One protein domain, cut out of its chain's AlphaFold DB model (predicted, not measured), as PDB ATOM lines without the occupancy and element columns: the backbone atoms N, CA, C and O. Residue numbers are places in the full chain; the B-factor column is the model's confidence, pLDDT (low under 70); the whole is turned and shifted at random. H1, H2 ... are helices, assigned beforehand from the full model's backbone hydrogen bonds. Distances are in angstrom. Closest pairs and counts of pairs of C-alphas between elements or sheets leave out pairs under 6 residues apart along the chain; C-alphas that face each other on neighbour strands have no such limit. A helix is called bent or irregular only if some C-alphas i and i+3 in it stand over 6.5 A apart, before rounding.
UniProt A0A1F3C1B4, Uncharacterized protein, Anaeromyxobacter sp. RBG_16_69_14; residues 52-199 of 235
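What this domain is: This is residues 52 to 199 of the 235 residues of an uncharacterized protein of Anaeromyxobacter sp. RBG_16_69_14 (UniProt A0A1F3C1B4). What shape do these atoms make? They form a rod: helices H2, H3 and H4 make an up-and-down bundle along it, H3 and H4 side by side with H2 crossing them steeply, and the short H1 packs on H2 and H4. H5, H6 and H7 form a small head at one end, and the two long links, residues 57 to 76 and 115 to 129, loop toward the other. How much is printed, and how dense is it? The printed part has 148 residues with seven named helices, H1 to H7 in chain order, and no named strand; the class is all helix. It is only just compact, close to loose, with a radius of gyration of the C-alphas of 17.6 A and spans of 59 by 25 by 25 A.

How they stand to each other: What does the first helix meet? H1, residues 52 to 56, touches H2, residues 77 to 88; their closest C-alphas, of Val 55 and Val 84, are 5.4 A apart. How is the bundle, each helix running against the one before, arranged? H2 and H3, residues 98 to 114, are a hairpin at a steep tilt of 45 degrees, closest at the C-alphas of Ser 81 and Arg 105, 5.1 A. H3 and the hub H4, residues 130 to 152, are a hairpin at a shallow tilt of 18 degrees, closest at Ile 108 and Leu 139, C-alphas 6.4 A apart. H4 also touches H1, with C-alphas 54 and 140 closest at 6.3 A, and H2, with C-alphas 88 and 147 closest at 5.2 A. How is the far end joined? H5, residues 154 to 162, meets H4 only through their link and forms a hairpin with H6, residues 169 to 177, their closest C-alphas, 157 and 169, being 5.2 A apart. H6 touches H3, with C-alphas 99 and 170 closest at 5.6 A, and H4, with C-alphas 149 and 173 closest at 6.8 A. H7, residues 187 to 190, touches H5, with C-alphas 160 and 187 closest at 5.5 A. Are the helix backbones complete? In H1, H2, H3, H5 and H6 every O i to N i+4 pair is within hydrogen-bond range; in H4 17 of 19 are, and H7 is too short for such a pair.

Where its parts are: Where does H1 begin? C-alpha 52 is at (167.780, 186.339, 183.808). How long are the longer helices? From first to last C-alpha H2 measures 16.2 A, H3 24.3 A and H4 33.1 A. H4 is irregular, with C-alphas 131 and 134 7.8 A apart, and has a kink of 32 degrees near residue 137. Where does H7 end? C-alpha 190 is at (201.006, 202.204, 170.753).

The domain as a whole: How far does it reach? The two C-alphas farthest apart, of Ala 67 and Lys 189, are 59.0 A apart, and the printed part has no cut. Which links are long? Those from H1 to H2, 20 residues, and from H3 to H4, 15 residues. Where is confidence low? The mean pLDDT of the printed part is 86.1, with residues 64 to 70, 72, 93, 181 to 185 and 199 under 70.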
ATOM      1  N   GLN A  52     167.725 186.237 185.265       94.31
ATOM      2  CA  GLN A  52     167.780 186.339 183.808       94.31
ATOM      3  C   GLN A  52     167.585 187.777 183.300       94.31
ATOM      4  O   GLN A  52     168.330 188.219 182.418       94.31
ATOM      5  N   THR A  53     166.635 188.540 183.854       94.50
ATOM      6  CA  THR A  53     166.471 189.962 183.486       94.50
ATOM      7  C   THR A  53     167.674 190.784 183.938       94.50
ATOM      8  O   THR A  53     168.156 191.640 183.197       94.50
ATOM      9  N   LEU A  54     168.242 190.462 185.104       95.31
ATOM     10  CA  LEU A  54     169.449 191.108 185.611       95.31
ATOM     11  C   LEU A  54     170.655 190.868 184.683       95.31
ATOM     12  O   LEU A  54     171.393 191.808 184.372       95.31
ATOM     13  N   VAL A  55     170.830 189.634 184.194       94.31
ATOM     14  CA  VAL A  55     171.883 189.234 183.237       94.31
ATOM     15  C   VAL A  55     171.698 189.868 181.863       94.31
ATOM     16  O   VAL A  55     172.684 190.285 181.251       94.31
ATOM     17  N   SER A  56     170.467 189.966 181.371       92.31
ATOM     18  CA  SER A  56     170.181 190.594 180.074       92.31
ATOM     19  C   SER A  56     170.180 192.123 180.138       92.31
ATOM     20  O   SER A  56     170.352 192.772 179.111       92.31
ATOM     21  N   GLY A  57     170.039 192.706 181.332       92.25
ATOM     22  CA  GLY A  57     169.915 194.151 181.512       92.25
ATOM     23  C   GLY A  57     168.577 194.707 181.021       92.25
ATOM     24  O   GLY A  57     168.476 195.913 180.815       92.25
ATOM     25  N   GLN A  58     167.576 193.846 180.815       92.94
ATOM     26  CA  GLN A  58     166.234 194.268 180.432       92.94
ATOM     27  C   GLN A  58     165.508 194.928 181.605       92.94
ATOM     28  O   GLN A  58     165.743 194.605 182.773       92.94
ATOM     29  N   GLU A  59     164.610 195.852 181.274       92.19
ATOM     30  CA  GLU A  59     163.680 196.416 182.245       92.19
ATOM     31  C   GLU A  59     162.754 195.324 182.785       92.19
ATOM     32  O   GLU A  59     162.384 194.383 182.081       92.19
ATOM     33  N   CYS A  60     162.401 195.442 184.060       94.44
ATOM     34  CA  CYS A  60     161.583 194.462 184.750       94.44
ATOM     35  C   CYS A  60     160.739 195.129 185.837       94.44
ATOM     36  O   CYS A  60     161.027 196.242 186.291       94.44
ATOM     37  N   VAL A  61     159.710 194.420 186.282       93.25
ATOM     38  CA  VAL A  61     158.815 194.801 187.368       93.25
ATOM     39  C   VAL A  61     158.994 193.808 188.515       93.25
ATOM     40  O   VAL A  61     159.006 192.592 188.328       93.25
ATOM     41  N   LEU A  62     159.154 194.332 189.732       90.00
ATOM     42  CA  LEU A  62     159.123 193.519 190.948       90.00
ATOM     43  C   LEU A  62     157.670 193.224 191.288       90.00
ATOM     44  O   LEU A  62     156.981 194.071 191.862       90.00
ATOM     45  N   GLU A  63     157.217 192.037 190.916       83.69
ATOM     46  CA  GLU A  63     155.867 191.581 191.211       83.69
ATOM     47  C   GLU A  63     155.734 191.308 192.710       83.69
ATOM     48  O   GLU A  63     156.528 190.591 193.325       83.69
ATOM     49  N   SER A  64     154.747 191.948 193.333       64.62
ATOM     50  CA  SER A  64     154.423 191.702 194.729       64.62
ATOM     51  C   SER A  64     153.703 190.363 194.850       64.62
ATOM     52  O   SER A  64     152.700 190.154 194.179       64.62
ATOM     53  N   SER A  65     154.192 189.528 195.765       60.47
ATOM     54  CA  SER A  65     153.535 188.348 196.338       60.47
ATOM     55  C   SER A  65     153.442 187.084 195.476       60.47
ATOM     56  O   SER A  65     152.360 186.663 195.084       60.47
ATOM     57  N   ALA A  66     154.556 186.362 195.378       54.69
ATOM     58  CA  ALA A  66     154.502 184.966 195.804       54.69
ATOM     59  C   ALA A  66     154.787 184.954 197.315       54.69
ATOM     60  O   ALA A  66     155.696 185.659 197.767       54.69
ATOM     61  N   ALA A  67     153.992 184.232 198.111       58.31
ATOM     62  CA  ALA A  67     154.332 183.995 199.511       58.31
ATOM     63  C   ALA A  67     155.764 183.447 199.546       58.31
ATOM     64  O   ALA A  67     156.056 182.479 198.845       58.31
ATOM     65  N   ALA A  68     156.658 184.125 200.273       58.28
ATOM     66  CA  ALA A  68     158.052 183.720 200.349       58.28
ATOM     67  C   ALA A  68     158.090 182.252 200.788       58.28
ATOM     68  O   ALA A  68     157.628 181.920 201.881       58.28
ATOM     69  N   SER A  69     158.576 181.379 199.905       59.34
ATOM     70  CA  SER A  69     158.867 180.007 200.289       59.34
ATOM     71  C   SER A  69     159.894 180.082 201.416       59.34
ATOM     72  O   SER A  69     160.883 180.804 201.305       59.34
ATOM     73  N   VAL A  70     159.622 179.401 202.529       61.84
ATOM     74  CA  VAL A  70     160.515 179.365 203.703       61.84
ATOM     75  C   VAL A  70     161.751 178.494 203.426       61.84
ATOM     76  O   VAL A  70     162.689 178.463 204.219       61.84
ATOM     77  N   GLU A  71     161.763 177.798 202.289       70.44
ATOM     78  CA  GLU A  71     162.889 176.987 201.854       70.44
ATOM     79  C   GLU A  71     164.141 177.854 201.619       70.44
ATOM     80  O   GLU A  71     164.055 178.953 201.059       70.44
ATOM     81  N   PRO A  72     165.322 177.375 202.046       69.19
ATOM     82  CA  PRO A  72     166.571 178.059 201.773       69.19
ATOM     83  C   PRO A  72     166.796 178.113 200.265       69.19
ATOM     84  O   PRO A  72     166.942 177.087 199.601       69.19
ATOM     85  N   SER A  73     166.852 179.337 199.741       77.81
ATOM     86  CA  SER A  73     167.076 179.576 198.325       77.81
ATOM     87  C   SER A  73     168.339 178.873 197.843       77.81
ATOM     88  O   SER A  73     169.423 178.997 198.420       77.81
ATOM     89  N   ARG A  74     168.236 178.201 196.695       85.94
ATOM     90  CA  ARG A  74     169.410 177.660 195.985       85.94
ATOM     91  C   ARG A  74     170.360 178.744 195.452       85.94
ATOM     92  O   ARG A  74     171.398 178.403 194.871       85.94
ATOM     93  N   TRP A  75     169.991 180.019 195.581       87.31
ATOM     94  CA  TRP A  75     170.744 181.187 195.133       87.31
ATOM     95  C   TRP A  75     171.554 181.807 196.273       87.31
ATOM     96  O   TRP A  75     171.236 182.878 196.779       87.31
ATOM     97  N   GLY A  76     172.658 181.154 196.637       88.44
ATOM     98  CA  GLY A  76     173.673 181.778 197.487       88.44
ATOM     99  C   GLY A  76     174.465 182.863 196.744       88.44
ATOM    100  O   GLY A  76     174.555 182.847 195.511       88.44
ATOM    101  N   ALA A  77     175.106 183.766 197.494       90.12
ATOM    102  CA  ALA A  77     175.862 184.898 196.941       90.12
ATOM    103  C   ALA A  77     176.898 184.490 195.878       90.12
ATOM    104  O   ALA A  77     176.974 185.121 194.828       90.12
ATOM    105  N   ALA A  78     177.636 183.400 196.116       91.44
ATOM    106  CA  ALA A  78     178.646 182.887 195.189       91.44
ATOM    107  C   ALA A  78     178.047 182.345 193.877       91.44
ATOM    108  O   ALA A  78     178.619 182.509 192.804       91.44
ATOM    109  N   ARG A  79     176.878 181.694 193.940       93.00
ATOM    110  CA  ARG A  79     176.199 181.193 192.737       93.00
ATOM    111  C   ARG A  79     175.617 182.346 191.933       93.00
ATOM    112  O   ARG A  79     175.736 182.361 190.711       93.00
ATOM    113  N   LEU A  80     174.987 183.296 192.620       94.12
ATOM    114  CA  LEU A  80     174.443 184.480 191.976       94.12
ATOM    115  C   LEU A  80     175.562 185.291 191.313       94.12
ATOM    116  O   LEU A  80     175.406 185.646 190.150       94.12
ATOM    117  N   SER A  81     176.690 185.519 192.003       95.38
ATOM    118  CA  SER A  81     177.850 186.239 191.460       95.38
ATOM    119  C   SER A  81     178.437 185.542 190.230       95.38
ATOM    120  O   SER A  81     178.709 186.209 189.233       95.38
ATOM    121  N   GLU A  82     178.565 184.214 190.254       95.12
ATOM    122  CA  GLU A  82     179.012 183.420 189.104       95.12
ATOM    123  C   GLU A  82     178.110 183.620 187.881       95.12
ATOM    124  O   GLU A  82     178.589 183.997 186.805       95.12
ATOM    125  N   GLU A  83     176.805 183.408 188.059       95.44
ATOM    126  CA  GLU A  83     175.814 183.474 186.985       95.44
ATOM    127  C   GLU A  83     175.800 184.870 186.351       95.44
ATOM    128  O   GLU A  83     176.004 185.016 185.142       95.44
ATOM    129  N   VAL A  84     175.657 185.920 187.170       96.31
ATOM    130  CA  VAL A  84     175.513 187.289 186.656       96.31
ATOM    131  C   VAL A  84     176.791 187.812 186.011       96.31
ATOM    132  O   VAL A  84     176.738 188.474 184.969       96.31
ATOM    133  N   CYS A  85     177.951 187.482 186.580       96.44
ATOM    134  CA  CYS A  85     179.225 187.961 186.064       96.44
ATOM    135  C   CYS A  85     179.679 187.208 184.818       96.44
ATOM    136  O   CYS A  85     180.295 187.820 183.945       96.44
ATOM    137  N   SER A  86     179.361 185.916 184.685       93.38
ATOM    138  CA  SER A  86     179.666 185.164 183.462       93.38
ATOM    139  C   SER A  86     178.928 185.734 182.243       93.38
ATOM    140  O   SER A  86     179.513 185.823 181.159       93.38
ATOM    141  N   GLY A  87     177.686 186.192 182.436       90.44
ATOM    142  CA  GLY A  87     176.898 186.883 181.420       90.44
ATOM    143  C   GLY A  87     177.421 188.288 181.117       90.44
ATOM    144  O   GLY A  87     177.656 188.615 179.956       90.44
ATOM    145  N   ALA A  88     177.664 189.109 182.143       91.75
ATOM    146  CA  ALA A  88     178.098 190.499 181.959       91.75
ATOM    147  C   ALA A  88     179.529 190.644 181.404       91.75
ATOM    148  O   ALA A  88     179.821 191.596 180.679       91.75
ATOM    149  N   ALA A  89     180.425 189.706 181.723       90.00
ATOM    150  CA  ALA A  89     181.805 189.720 181.240       90.00
ATOM    151  C   ALA A  89     181.976 189.060 179.856       90.00
ATOM    152  O   ALA A  89     183.088 189.047 179.316       90.00
ATOM    153  N   ARG A  90     180.908 188.498 179.271       85.56
ATOM    154  CA  ARG A  90     180.954 187.894 177.935       85.56
ATOM    155  C   ARG A  90     181.055 188.992 176.873       85.56
ATOM    156  O   ARG A  90     180.204 189.872 176.793       85.56
ATOM    157  N   ARG A  91     182.087 188.915 176.030       78.25
ATOM    158  CA  ARG A  91     182.223 189.758 174.834       78.25
ATOM    159  C   ARG A  91     181.466 189.131 173.666       78.25
ATOM    160  O   ARG A  91     181.367 187.910 173.586       78.25
ATOM    161  N   ALA A  92     180.984 189.955 172.735       74.56
ATOM    162  CA  ALA A  92     180.235 189.483 171.566       74.56
ATOM    163  C   ALA A  92     181.033 188.501 170.682       74.56
ATOM    164  O   ALA A  92     180.451 187.620 170.060       74.56
ATOM    165  N   VAL A  93     182.363 188.638 170.646       68.31
ATOM    166  CA  VAL A  93     183.246 187.905 169.718       68.31
ATOM    167  C   VAL A  93     184.490 187.295 170.374       68.31
ATOM    168  O   VAL A  93     185.316 186.706 169.686       68.31
ATOM    169  N   ALA A  94     184.655 187.413 171.695       72.69
ATOM    170  CA  ALA A  94     185.887 187.007 172.373       72.69
ATOM    171  C   ALA A  94     185.633 186.250 173.679       72.69
ATOM    172  O   ALA A  94     184.583 186.374 174.311       72.69
ATOM    173  N   SER A  95     186.646 185.493 174.104       78.69
ATOM    174  CA  SER A  95     186.673 184.848 175.416       78.69
ATOM    175  C   SER A  95     186.503 185.874 176.538       78.69
ATOM    176  O   SER A  95     187.064 186.974 176.480       78.69
ATOM    177  N   THR A  96     185.770 185.487 177.579       84.50
ATOM    178  CA  THR A  96     185.575 186.271 178.801       84.50
ATOM    179  C   THR A  96     186.911 186.748 179.373       84.50
ATOM    180  O   THR A  96     187.826 185.951 179.590       84.50
ATOM    181  N   ASP A  97     187.025 188.050 179.633       84.50
ATOM    182  CA  ASP A  97     188.198 188.613 180.300       84.50
ATOM    183  C   ASP A  97     188.209 188.166 181.771       84.50
ATOM    184  O   ASP A  97     187.324 188.522 182.552       84.50
ATOM    185  N   LYS A  98     189.210 187.363 182.151       88.00
ATOM    186  CA  LYS A  98     189.322 186.802 183.507       88.00
ATOM    187  C   LYS A  98     189.481 187.882 184.579       88.00
ATOM    188  O   LYS A  98     189.006 187.682 185.695       88.00
ATOM    189  N   ALA A  99     190.124 189.008 184.261       85.50
ATOM    190  CA  ALA A  99     190.306 190.107 185.205       85.50
ATOM    191  C   ALA A  99     188.986 190.855 185.434       85.50
ATOM    192  O   ALA A  99     188.633 191.134 186.581       85.50
ATOM    193  N   VAL A 100     188.223 191.114 184.367       89.50
ATOM    194  CA  VAL A 100     186.880 191.719 184.465       89.50
ATOM    195  C   VAL A 100     185.918 190.791 185.213       89.50
ATOM    196  O   VAL A 100     185.187 191.240 186.093       89.50
ATOM    197  N   LEU A 101     185.966 189.486 184.933       92.38
ATOM    198  CA  LEU A 101     185.158 188.482 185.629       92.38
ATOM    199  C   LEU A 101     185.465 188.441 187.135       92.38
ATOM    200  O   LEU A 101     184.545 188.478 187.951       92.38
ATOM    201  N   ALA A 102     186.747 188.404 187.513       91.12
ATOM    202  CA  ALA A 102     187.161 188.398 188.916       91.12
ATOM    203  C   ALA A 102     186.755 189.686 189.650       91.12
ATOM    204  O   ALA A 102     186.313 189.628 190.797       91.12
ATOM    205  N   MET A 103     186.868 190.841 188.986       90.75
ATOM    206  CA  MET A 103     186.397 192.120 189.520       90.75
ATOM    207  C   MET A 103     184.888 192.100 189.763       90.75
ATOM    208  O   MET A 103     184.460 192.387 190.881       90.75
ATOM    209  N   CYS A 104     184.107 191.693 188.759       95.56
ATOM    210  CA  CYS A 104     182.654 191.606 188.858       95.56
ATOM    211  C   CYS A 104     182.215 190.736 190.040       95.56
ATOM    212  O   CYS A 104     181.396 191.175 190.844       95.56
ATOM    213  N   ARG A 105     182.790 189.531 190.198       95.88
ATOM    214  CA  ARG A 105     182.398 188.612 191.281       95.88
ATOM    215  C   ARG A 105     182.589 189.244 192.658       95.88
ATOM    216  O   ARG A 105     181.671 189.210 193.471       95.88
ATOM    217  N   ARG A 106     183.739 189.891 192.892       94.44
ATOM    218  CA  ARG A 106     184.022 190.576 194.165       94.44
ATOM    219  C   ARG A 106     183.062 191.735 194.431       94.44
ATOM    220  O   ARG A 106     182.621 191.894 195.564       94.44
ATOM    221  N   GLU A 107     182.749 192.543 193.418       94.75
ATOM    222  CA  GLU A 107     181.823 193.675 193.573       94.75
ATOM    223  C   GLU A 107     180.390 193.207 193.836       94.75
ATOM    224  O   GLU A 107     179.734 193.732 194.733       94.75
ATOM    225  N   ILE A 108     179.923 192.180 193.122       95.75
ATOM    226  CA  ILE A 108     178.598 191.592 193.337       95.75
ATOM    227  C   ILE A 108     178.495 190.961 194.728       95.75
ATOM    228  O   ILE A 108     177.532 191.229 195.439       95.75
ATOM    229  N   GLU A 109     179.484 190.180 195.163       94.50
ATOM    230  CA  GLU A 109     179.492 189.586 196.508       94.50
ATOM    231  C   GLU A 109     179.498 190.653 197.609       94.50
ATOM    232  O   GLU A 109     178.745 190.549 198.583       94.50
ATOM    233  N   ALA A 110     180.300 191.710 197.441       94.31
ATOM    234  CA  ALA A 110     180.308 192.845 198.355       94.31
ATOM    235  C   ALA A 110     178.944 193.552 198.389       94.31
ATOM    236  O   ALA A 110     178.451 193.877 199.471       94.31
ATOM    237  N   GLN A 111     178.311 193.736 197.228       95.94
ATOM    238  CA  GLN A 111     177.007 194.378 197.125       95.94
ATOM    239  C   GLN A 111     175.904 193.529 197.763       95.94
ATOM    240  O   GLN A 111     175.126 194.060 198.550       95.94
ATOM    241  N   ILE A 112     175.869 192.216 197.508       94.12
ATOM    242  CA  ILE A 112     174.916 191.281 198.133       94.12
ATOM    243  C   ILE A 112     175.044 191.342 199.658       94.12
ATOM    244  O   ILE A 112     174.040 191.474 200.360       94.12
ATOM    245  N   LYS A 113     176.278 191.328 200.178       92.94
ATOM    246  CA  LYS A 113     176.534 191.468 201.617       92.94
ATOM    247  C   LYS A 113     176.027 192.807 202.164       92.94
ATOM    248  O   LYS A 113     175.439 192.836 203.242       92.94
ATOM    249  N   ALA A 114     176.230 193.902 201.430       94.56
ATOM    250  CA  ALA A 114     175.774 195.236 201.822       94.56
ATOM    251  C   ALA A 114     174.243 195.380 201.815       94.56
ATOM    252  O   ALA A 114     173.703 196.181 202.573       94.56
ATOM    253  N   CYS A 115     173.535 194.593 201.003       92.62
ATOM    254  CA  CYS A 115     172.077 194.634 200.934       92.62
ATOM    255  C   CYS A 115     171.377 194.126 202.204       92.62
ATOM    256  O   CYS A 115     170.190 194.390 202.372       92.62
ATOM    257  N   GLY A 116     172.063 193.383 203.082       85.25
ATOM    258  CA  GLY A 116     171.529 192.962 204.386       85.25
ATOM    259  C   GLY A 116     170.374 191.949 204.346       85.25
ATOM    260  O   GLY A 116     169.887 191.553 205.398       85.25
ATOM    261  N   VAL A 117     169.953 191.499 203.161       74.31
ATOM    262  CA  VAL A 117     168.850 190.537 202.963       74.31
ATOM    263  C   VAL A 117     169.284 189.067 203.067       74.31
ATOM    264  O   VAL A 117     168.462 188.168 202.907       74.31
ATOM    265  N   GLY A 118     170.564 188.813 203.366       72.69
ATOM    266  CA  GLY A 118     171.121 187.465 203.497       72.69
ATOM    267  C   GLY A 118     170.892 186.619 202.242       72.69
ATOM    268  O   GLY A 118     170.992 187.119 201.122       72.69
ATOM    269  N   ASP A 119     170.542 185.349 202.442       75.94
ATOM    270  CA  ASP A 119     170.251 184.394 201.363       75.94
ATOM    271  C   ASP A 119     168.821 184.533 200.797       75.94
ATOM    272  O   ASP A 119     168.457 183.855 199.840       75.94
ATOM    273  N   ALA A 120     168.003 185.444 201.338       84.69
ATOM    274  CA  ALA A 120     166.609 185.654 200.933       84.69
ATOM    275  C   ALA A 120     166.449 186.685 199.796       84.69
ATOM    276  O   ALA A 120     165.400 187.310 199.650       84.69
ATOM    277  N   LEU A 121     167.497 186.906 198.999       90.31
ATOM    278  CA  LEU A 121     167.494 187.887 197.910       90.31
ATOM    279  C   LEU A 121     166.660 187.421 196.705       90.31
ATOM    280  O   LEU A 121     165.984 188.227 196.061       90.31
ATOM    281  N   VAL A 122     166.739 186.125 196.405       91.25
ATOM    282  CA  VAL A 122     166.174 185.498 195.210       91.25
ATOM    283  C   VAL A 122     165.401 184.251 195.631       91.25
ATOM    284  O   VAL A 122     165.919 183.449 196.403       91.25
ATOM    285  N   ASP A 123     164.183 184.074 195.129       88.88
ATOM    286  CA  ASP A 123     163.381 182.872 195.362       88.88
ATOM    287  C   ASP A 123     163.929 181.653 194.589       88.88
ATOM    288  O   ASP A 123     164.821 181.761 193.743       88.88
ATOM    289  N   ASP A 124     163.377 180.466 194.839       86.88
ATOM    290  CA  ASP A 124     163.791 179.245 194.135       86.88
ATOM    291  C   ASP A 124     163.592 179.335 192.615       86.88
ATOM    292  O   ASP A 124     164.348 178.741 191.835       86.88
ATOM    293  N   GLY A 125     162.621 180.140 192.181       86.06
ATOM    294  CA  GLY A 125     162.345 180.460 190.784       86.06
ATOM    295  C   GLY A 125     163.371 181.391 190.136       86.06
ATOM    296  O   GLY A 125     163.300 181.605 188.929       86.06
ATOM    297  N   GLY A 126     164.348 181.917 190.881       90.88
ATOM    298  CA  GLY A 126     165.303 182.892 190.352       90.88
ATOM    299  C   GLY A 126     164.748 184.315 190.278       90.88
ATOM    300  O   GLY A 126     165.337 185.146 189.588       90.88
ATOM    301  N   ARG A 127     163.635 184.612 190.954       91.56
ATOM    302  CA  ARG A 127     163.016 185.942 191.016       91.56
ATOM    303  C   ARG A 127     163.473 186.691 192.251       91.56
ATOM    304  O   ARG A 127     163.599 186.118 193.328       91.56
ATOM    305  N   PHE A 128     163.688 187.987 192.111       92.56
ATOM    306  CA  PHE A 128     164.024 188.834 193.245       92.56
ATOM    307  C   PHE A 128     162.784 189.099 194.092       92.56
ATOM    308  O   PHE A 128     161.726 189.451 193.569       92.56
ATOM    309  N   VAL A 129     162.920 188.972 195.411       90.50
ATOM    310  CA  VAL A 129     161.828 189.323 196.326       90.50
ATOM    311  C   VAL A 129     161.602 190.844 196.321       90.50
ATOM    312  O   VAL A 129     162.557 191.604 196.163       90.50
ATOM    313  N   PRO A 130     160.381 191.356 196.560       90.19
ATOM    314  CA  PRO A 130     160.126 192.802 196.559       90.19
ATOM    315  C   PRO A 130     161.011 193.604 197.530       90.19
ATOM    316  O   PRO A 130     161.414 194.727 197.222       90.19
ATOM    317  N   ALA A 131     161.370 193.011 198.676       89.19
ATOM    318  CA  ALA A 131     162.282 193.607 199.656       89.19
ATOM    319  C   ALA A 131     163.702 193.844 199.097       89.19
ATOM    320  O   ALA A 131     164.423 194.714 199.579       89.19
ATOM    321  N   ALA A 132     164.088 193.127 198.039       92.44
ATOM    322  CA  ALA A 132     165.381 193.238 197.377       92.44
ATOM    323  C   ALA A 132     165.469 194.387 196.360       92.44
ATOM    324  O   ALA A 132     166.492 194.503 195.688       92.44
ATOM    325  N   ARG A 133     164.448 195.248 196.220       93.25
ATOM    326  CA  ARG A 133     164.397 196.296 195.177       93.25
ATOM    327  C   ARG A 133     165.665 197.143 195.088       93.25
ATOM    328  O   ARG A 133     166.234 197.293 194.010       93.25
ATOM    329  N   ALA A 134     166.107 197.689 196.220       94.06
ATOM    330  CA  ALA A 134     167.316 198.509 196.268       94.06
ATOM    331  C   ALA A 134     168.567 197.692 195.910       94.06
ATOM    332  O   ALA A 134     169.457 198.186 195.219       94.06
ATOM    333  N   CYS A 135     168.606 196.422 196.328       95.69
ATOM    334  CA  CYS A 135     169.701 195.520 196.004       95.69
ATOM    335  C   CYS A 135     169.766 195.221 194.505       95.69
ATOM    336  O   CYS A 135     170.827 195.346 193.907       95.69
ATOM    337  N   TYR A 136     168.630 194.896 193.883       95.69
ATOM    338  CA  TYR A 136     168.542 194.647 192.447       95.69
ATOM    339  C   TYR A 136     169.080 195.832 191.638       95.69
ATOM    340  O   TYR A 136     169.933 195.647 190.773       95.69
ATOM    341  N   ALA A 137     168.655 197.055 191.970       95.50
ATOM    342  CA  ALA A 137     169.131 198.267 191.303       95.50
ATOM    343  C   ALA A 137     170.652 198.459 191.454       95.50
ATOM    344  O   ALA A 137     171.340 198.798 190.490       95.50
ATOM    345  N   ALA A 138     171.197 198.197 192.646       96.06
ATOM    346  CA  ALA A 138     172.635 198.288 192.883       96.06
ATOM    347  C   ALA A 138     173.426 197.220 192.106       96.06
ATOM    348  O   ALA A 138     174.444 197.533 191.489       96.06
ATOM    349  N   LEU A 139     172.935 195.978 192.069       96.44
ATOM    350  CA  LEU A 139     173.530 194.903 191.270       96.44
ATOM    351  C   LEU A 139     173.489 195.236 189.778       96.44
ATOM    352  O   LEU A 139     174.481 195.045 189.077       96.44
ATOM    353  N   GLN A 140     172.380 195.794 189.294       96.44
ATOM    354  CA  GLN A 140     172.262 196.239 187.911       96.44
ATOM    355  C   GLN A 140     173.301 197.319 187.593       96.44
ATOM    356  O   GLN A 140     173.969 197.212 186.572       96.44
ATOM    357  N   ALA A 141     173.516 198.300 188.477       95.25
ATOM    358  CA  ALA A 141     174.541 199.328 188.288       95.25
ATOM    359  C   ALA A 141     175.966 198.745 188.184       95.25
ATOM    360  O   ALA A 141     176.744 199.179 187.328       95.25
ATOM    361  N   VAL A 142     176.295 197.738 189.003       95.56
ATOM    362  CA  VAL A 142     177.568 196.999 188.911       95.56
ATOM    363  C   VAL A 142     177.681 196.299 187.554       95.56
ATOM    364  O   VAL A 142     178.663 196.490 186.837       95.56
ATOM    365  N   LEU A 143     176.659 195.546 187.141       95.62
ATOM    366  CA  LEU A 143     176.689 194.806 185.874       95.62
ATOM    367  C   LEU A 143     176.743 195.725 184.652       95.62
ATOM    368  O   LEU A 143     177.448 195.416 183.697       95.62
ATOM    369  N   SER A 144     176.055 196.866 184.673       93.69
ATOM    370  CA  SER A 144     176.139 197.886 183.622       93.69
ATOM    371  C   SER A 144     177.569 198.393 183.448       93.69
ATOM    372  O   SER A 144     178.066 198.468 182.324       93.69
ATOM    373  N   ARG A 145     178.263 198.671 184.558       91.69
ATOM    374  CA  ARG A 145     179.671 199.085 184.549       91.69
ATOM    375  C   ARG A 145     180.577 197.979 184.010       91.69
ATOM    376  O   ARG A 145     181.414 198.247 183.158       91.69
ATOM    377  N   VAL A 146     180.375 196.738 184.447       93.25
ATOM    378  CA  VAL A 146     181.146 195.574 183.977       93.25
ATOM    379  C   VAL A 146     180.961 195.346 182.476       93.25
ATOM    380  O   VAL A 146     181.950 195.122 181.781       93.25
ATOM    381  N   ARG A 147     179.729 195.445 181.958       92.31
ATOM    382  CA  ARG A 147     179.439 195.354 180.514       92.31
ATOM    383  C   ARG A 147     180.108 196.478 179.733       92.31
ATOM    384  O   ARG A 147     180.677 196.239 178.674       92.31
ATOM    385  N   PHE A 148     180.069 197.699 180.262       87.12
ATOM    386  CA  PHE A 148     180.769 198.824 179.654       87.12
ATOM    387  C   PHE A 148     182.280 198.566 179.589       87.12
ATOM    388  O   PHE A 148     182.884 198.723 178.536       87.12
ATOM    389  N   MET A 149     182.889 198.091 180.675       86.38
ATOM    390  CA  MET A 149     184.319 197.771 180.707       86.38
ATOM    391  C   MET A 149     184.683 196.619 179.762       86.38
ATOM    392  O   MET A 149     185.664 196.699 179.023       86.38
ATOM    393  N   SER A 150     183.885 195.550 179.742       88.06
ATOM    394  CA  SER A 150     184.134 194.410 178.856       88.06
ATOM    395  C   SER A 150     184.034 194.796 177.378       88.06
ATOM    396  O   SER A 150     184.787 194.251 176.571       88.06
ATOM    397  N   ALA A 151     183.164 195.750 177.034       87.12
ATOM    398  CA  ALA A 151     182.990 196.248 175.674       87.12
ATOM    399  C   ALA A 151     184.007 197.331 175.274       87.12
ATOM    400  O   ALA A 151     184.502 197.299 174.152       87.12
ATOM    401  N   ALA A 152     184.312 198.283 176.159       82.94
ATOM    402  CA  ALA A 152     185.047 199.500 175.803       82.94
ATOM    403  C   ALA A 152     186.512 199.506 176.260       82.94
ATOM    404  O   ALA A 152     187.351 200.118 175.606       82.94
ATOM    405  N   THR A 153     186.845 198.861 177.384       85.75
ATOM    406  CA  THR A 153     188.172 199.021 178.012       85.75
ATOM    407  C   THR A 153     189.075 197.812 177.845       85.75
ATOM    408  O   THR A 153     190.296 197.948 177.913       85.75
ATOM    409  N   ALA A 154     188.501 196.632 177.607       83.38
ATOM    410  CA  ALA A 154     189.249 195.382 177.617       83.38
ATOM    411  C   ALA A 154     190.363 195.329 176.554       83.38
ATOM    412  O   ALA A 154     191.466 194.870 176.854       83.38
ATOM    413  N   ASP A 155     190.112 195.823 175.339       87.62
ATOM    414  CA  ASP A 155     191.110 195.799 174.262       87.62
ATOM    415  C   ASP A 155     192.211 196.842 174.470       87.62
ATOM    416  O   ASP A 155     193.392 196.494 174.420       87.62
ATOM    417  N   CYS A 156     191.838 198.066 174.852       89.12
ATOM    418  CA  CYS A 156     192.784 199.107 175.249       89.12
ATOM    419  C   CYS A 156     193.699 198.651 176.396       89.12
ATOM    420  O   CYS A 156     194.923 198.758 176.313       89.12
ATOM    421  N   CYS A 157     193.126 198.095 177.467       89.44
ATOM    422  CA  CYS A 157     193.893 197.668 178.633       89.44
ATOM    423  C   CYS A 157     194.769 196.446 178.362       89.44
ATOM    424  O   CYS A 157     195.841 196.332 178.953       89.44
ATOM    425  N   ARG A 158     194.353 195.546 177.466       88.31
ATOM    426  CA  ARG A 158     195.205 194.452 176.994       88.31
ATOM    427  C   ARG A 158     196.407 194.992 176.223       88.31
ATOM    428  O   ARG A 158     197.531 194.685 176.608       88.31
ATOM    429  N   CYS A 159     196.179 195.857 175.235       90.12
ATOM    430  CA  CYS A 159     197.265 196.478 174.479       90.12
ATOM    431  C   CYS A 159     198.218 197.259 175.401       90.12
ATOM    432  O   CYS A 159     199.438 197.158 175.273       90.12
ATOM    433  N   ALA A 160     197.678 197.987 176.385       90.38
ATOM    434  CA  ALA A 160     198.479 198.733 177.347       90.38
ATOM    435  C   ALA A 160     199.387 197.828 178.194       90.38
ATOM    436  O   ALA A 160     200.504 198.224 178.499       90.38
ATOM    437  N   VAL A 161     198.942 196.630 178.577       91.19
ATOM    438  CA  VAL A 161     199.792 195.668 179.301       91.19
ATOM    439  C   VAL A 161     200.832 195.044 178.375       91.19
ATOM    440  O   VAL A 161     201.990 194.942 178.758       91.19
ATOM    441  N   GLU A 162     200.445 194.670 177.155       92.25
ATOM    442  CA  GLU A 162     201.353 194.076 176.159       92.25
ATOM    443  C   GLU A 162     202.480 195.031 175.729       92.25
ATOM    444  O   GLU A 162     203.552 194.577 175.340       92.25
ATOM    445  N   ASN A 163     202.256 196.345 175.839       92.00
ATOM    446  CA  ASN A 163     203.232 197.393 175.531       92.00
ATOM    447  C   ASN A 163     203.889 198.013 176.782       92.00
ATOM    448  O   ASN A 163     204.446 199.107 176.689       92.00
ATOM    449  N   ASP A 164     203.779 197.380 177.959       90.75
ATOM    450  CA  ASP A 164     204.316 197.882 179.240       90.75
ATOM    451  C   ASP A 164     203.826 199.297 179.636       90.75
ATOM    452  O   ASP A 164     204.409 199.986 180.477       90.75
ATOM    453  N   CYS A 165     202.705 199.745 179.071       88.88
ATOM    454  CA  CYS A 165     202.048 201.004 179.415       88.88
ATOM    455  C   CYS A 165     201.218 200.907 180.708       88.88
ATOM    456  O   CYS A 165     200.853 201.936 181.283       88.88
ATOM    457  N   ALA A 166     200.879 199.694 181.151       89.19
ATOM    458  CA  ALA A 166     200.122 199.427 182.368       89.19
ATOM    459  C   ALA A 166     200.666 198.196 183.101       89.19
ATOM    460  O   ALA A 166     201.002 197.188 182.491       89.19
ATOM    461  N   ARG A 167     200.675 198.248 184.439       88.62
ATOM    462  CA  ARG A 167     201.174 197.143 185.278       88.62
ATOM    463  C   ARG A 167     200.309 195.879 185.195       88.62
ATOM    464  O   ARG A 167     200.817 194.780 185.383       88.62
ATOM    465  N   SER A 168     198.999 196.031 185.004       89.62
ATOM    466  CA  SER A 168     198.060 194.919 184.823       89.62
ATOM    467  C   SER A 168     196.742 195.390 184.207       89.62
ATOM    468  O   SER A 168     196.342 196.547 184.381       89.62
ATOM    469  N   SER A 169     196.022 194.475 183.546       86.12
ATOM    470  CA  SER A 169     194.725 194.776 182.929       86.12
ATOM    471  C   SER A 169     193.697 195.175 183.983       86.12
ATOM    472  O   SER A 169     192.884 196.056 183.748       86.12
ATOM    473  N   GLU A 170     193.765 194.587 185.181       85.38
ATOM    474  CA  GLU A 170     192.888 194.927 186.305       85.38
ATOM    475  C   GLU A 170     193.105 196.360 186.814       85.38
ATOM    476  O   GLU A 170     192.139 197.073 187.089       85.38
ATOM    477  N   ALA A 171     194.360 196.804 186.943       86.31
ATOM    478  CA  ALA A 171     194.666 198.174 187.347       86.31
ATOM    479  C   ALA A 171     194.186 199.183 186.292       86.31
ATOM    480  O   ALA A 171     193.545 200.170 186.647       86.31
ATOM    481  N   CYS A 172     194.428 198.888 185.012       88.81
ATOM    482  CA  CYS A 172     193.953 199.702 183.895       88.81
ATOM    483  C   CYS A 172     192.419 199.788 183.861       88.81
ATOM    484  O   CYS A 172     191.861 200.881 183.903       88.81
ATOM    485  N   ASN A 173     191.729 198.647 183.899       85.31
ATOM    486  CA  ASN A 173     190.269 198.569 183.884       85.31
ATOM    487  C   ASN A 173     189.630 199.344 185.049       85.31
ATOM    488  O   ASN A 173     188.620 200.016 184.869       85.31
ATOM    489  N   ARG A 174     190.240 199.310 186.237       84.06
ATOM    490  CA  ARG A 174     189.775 200.081 187.400       84.06
ATOM    491  C   ARG A 174     189.926 201.593 187.213       84.06
ATOM    492  O   ARG A 174     189.011 202.321 187.576       84.06
ATOM    493  N   LEU A 175     191.038 202.067 186.648       85.69
ATOM    494  CA  LEU A 175     191.213 203.491 186.324       85.69
ATOM    495  C   LEU A 175     190.218 203.939 185.244       85.69
ATOM    496  O   LEU A 175     189.626 205.011 185.357       85.69
ATOM    497  N   ALA A 176     189.966 203.077 184.254       83.88
ATOM    498  CA  ALA A 176     188.956 203.288 183.220       83.88
ATOM    499  C   ALA A 176     187.560 203.453 183.824       83.88
ATOM    500  O   ALA A 176     186.855 204.412 183.527       83.88
ATOM    501  N   ALA A 177     187.196 202.560 184.746       80.81
ATOM    502  CA  ALA A 177     185.918 202.581 185.450       80.81
ATOM    503  C   ALA A 177     185.716 203.822 186.335       80.81
ATOM    504  O   ALA A 177     184.583 204.136 186.701       80.81
ATOM    505  N   GLN A 178     186.801 204.498 186.716       83.00
ATOM    506  CA  GLN A 178     186.768 205.744 187.482       83.00
ATOM    507  C   GLN A 178     186.721 206.986 186.578       83.00
ATOM    508  O   GLN A 178     186.582 208.091 187.091       83.00
ATOM    509  N   GLY A 179     186.860 206.832 185.255       77.19
ATOM    510  CA  GLY A 179     187.051 207.957 184.333       77.19
ATOM    511  C   GLY A 179     188.401 208.662 184.512       77.19
ATOM    512  O   GLY A 179     188.615 209.728 183.948       77.19
ATOM    513  N   VAL A 180     189.318 208.071 185.286       75.19
ATOM    514  CA  VAL A 180     190.654 208.614 185.603       75.19
ATOM    515  C   VAL A 180     191.709 207.997 184.690       75.19
ATOM    516  O   VAL A 180     192.907 208.078 184.951       75.19
ATOM    517  N   LEU A 181     191.296 207.346 183.601       68.25
ATOM    518  CA  LEU A 181     192.238 206.884 182.594       68.25
ATOM    519  C   LEU A 181     192.715 208.093 181.786       68.25
ATOM    520  O   LEU A 181     192.354 208.278 180.627       68.25
ATOM    521  N   GLU A 182     193.535 208.935 182.418       64.25
ATOM    522  CA  GLU A 182     194.396 209.845 181.689       64.25
ATOM    523  C   GLU A 182     195.206 208.970 180.753       64.25
ATOM    524  O   GLU A 182     195.943 208.091 181.207       64.25
ATOM    525  N   ARG A 183     194.972 209.161 179.451       62.25
ATOM    526  CA  ARG A 183     195.575 208.410 178.355       62.25
ATOM    527  C   ARG A 183     197.018 208.083 178.750       62.25
ATOM    528  O   ARG A 183     197.829 209.017 178.774       62.25
ATOM    529  N   PRO A 184     197.362 206.822 179.104       62.03
ATOM    530  CA  PRO A 184     198.740 206.505 179.432       62.03
ATOM    531  C   PRO A 184     199.533 206.979 178.224       62.03
ATOM    532  O   PRO A 184     199.231 206.553 177.111       62.03
ATOM    533  N   ARG A 185     200.452 207.941 178.379       68.69
ATOM    534  CA  ARG A 185     201.106 208.580 177.216       68.69
ATOM    535  C   ARG A 185     201.716 207.541 176.262       68.69
ATOM    536  O   ARG A 185     201.793 207.766 175.063       68.69
ATOM    537  N   CYS A 186     202.079 206.388 176.818       74.44
ATOM    538  CA  CYS A 186     202.457 205.167 176.121       74.44
ATOM    539  C   CYS A 186     201.310 204.553 175.276       74.44
ATOM    540  O   CYS A 186     201.462 204.385 174.068       74.44
ATOM    541  N   ALA A 187     200.130 204.314 175.859       74.50
ATOM    542  CA  ALA A 187     198.955 203.781 175.159       74.50
ATOM    543  C   ALA A 187     198.416 204.741 174.083       74.50
ATOM    544  O   ALA A 187     197.933 204.298 173.051       74.50
ATOM    545  N   ALA A 188     198.577 206.057 174.269       77.12
ATOM    546  CA  ALA A 188     198.232 207.065 173.261       77.12
ATOM    547  C   ALA A 188     198.919 206.853 171.906       77.12
ATOM    548  O   ALA A 188     198.416 207.320 170.889       77.12
ATOM    549  N   LYS A 189     200.103 206.231 171.918       82.25
ATOM    550  CA  LYS A 189     200.946 206.037 170.739       82.25
ATOM    551  C   LYS A 189     200.873 204.604 170.224       82.25
ATOM    552  O   LYS A 189     200.763 204.417 169.020       82.25
ATOM    553  N   SER A 190     200.948 203.624 171.125       86.56
ATOM    554  CA  SER A 190     201.006 202.204 170.753       86.56
ATOM    555  C   SER A 190     199.638 201.521 170.679       86.56
ATOM    556  O   SER A 190     199.533 200.491 170.032       86.56
ATOM    557  N   CYS A 191     198.611 202.088 171.322       89.31
ATOM    558  CA  CYS A 191     197.276 201.494 171.473       89.31
ATOM    559  C   CYS A 191     196.161 202.481 171.095       89.31
ATOM    560  O   CYS A 191     195.079 202.473 171.681       89.31
ATOM    561  N   SER A 192     196.448 203.433 170.200       87.62
ATOM    562  CA  SER A 192     195.527 204.536 169.903       87.62
ATOM    563  C   SER A 192     194.202 204.053 169.320       87.62
ATOM    564  O   SER A 192     193.168 204.614 169.668       87.62
ATOM    565  N   VAL A 193     194.236 203.012 168.486       87.94
ATOM    566  CA  VAL A 193     193.061 202.435 167.818       87.94
ATOM    567  C   VAL A 193     192.178 201.707 168.831       87.94
ATOM    568  O   VAL A 193     190.971 201.916 168.883       87.94
ATOM    569  N   GLU A 194     192.780 200.895 169.699       87.56
ATOM    570  CA  GLU A 194     192.076 200.106 170.712       87.56
ATOM    571  C   GLU A 194     191.512 200.980 171.836       87.56
ATOM    572  O   GLU A 194     190.516 200.624 172.464       87.56
ATOM    573  N   CYS A 195     192.153 202.117 172.110       87.19
ATOM    574  CA  CYS A 195     191.749 203.057 173.150       87.19
ATOM    575  C   CYS A 195     190.869 204.205 172.637       87.19
ATOM    576  O   CYS A 195     190.470 205.043 173.447       87.19
ATOM    577  N   GLU A 196     190.553 204.269 171.338       86.00
ATOM    578  CA  GLU A 196     189.830 205.400 170.737       86.00
ATOM    579  C   GLU A 196     188.449 205.608 171.373       86.00
ATOM    580  O   GLU A 196     188.082 206.732 171.706       86.00
ATOM    581  N   ALA A 197     187.730 204.519 171.660       79.94
ATOM    582  CA  ALA A 197     186.416 204.554 172.309       79.94
ATOM    583  C   ALA A 197     186.443 205.076 173.760       79.94
ATOM    584  O   ALA A 197     185.398 205.415 174.311       79.94
ATOM    585  N   LEU A 198     187.621 205.132 174.391       76.31
ATOM    586  CA  LEU A 198     187.807 205.682 175.739       76.31
ATOM    587  C   LEU A 198     188.231 207.145 175.727       76.31
ATOM    588  O   LEU A 198     188.376 207.752 176.791       76.31
ATOM    589  N   LEU A 199     188.479 207.712 174.549       68.44
ATOM    590  CA  LEU A 199     188.835 209.109 174.446       68.44
ATOM    591  C   LEU A 199     187.581 209.946 174.699       68.44
ATOM    592  O   LEU A 199     186.548 209.691 174.073       68.44
TER     593      LEU A 199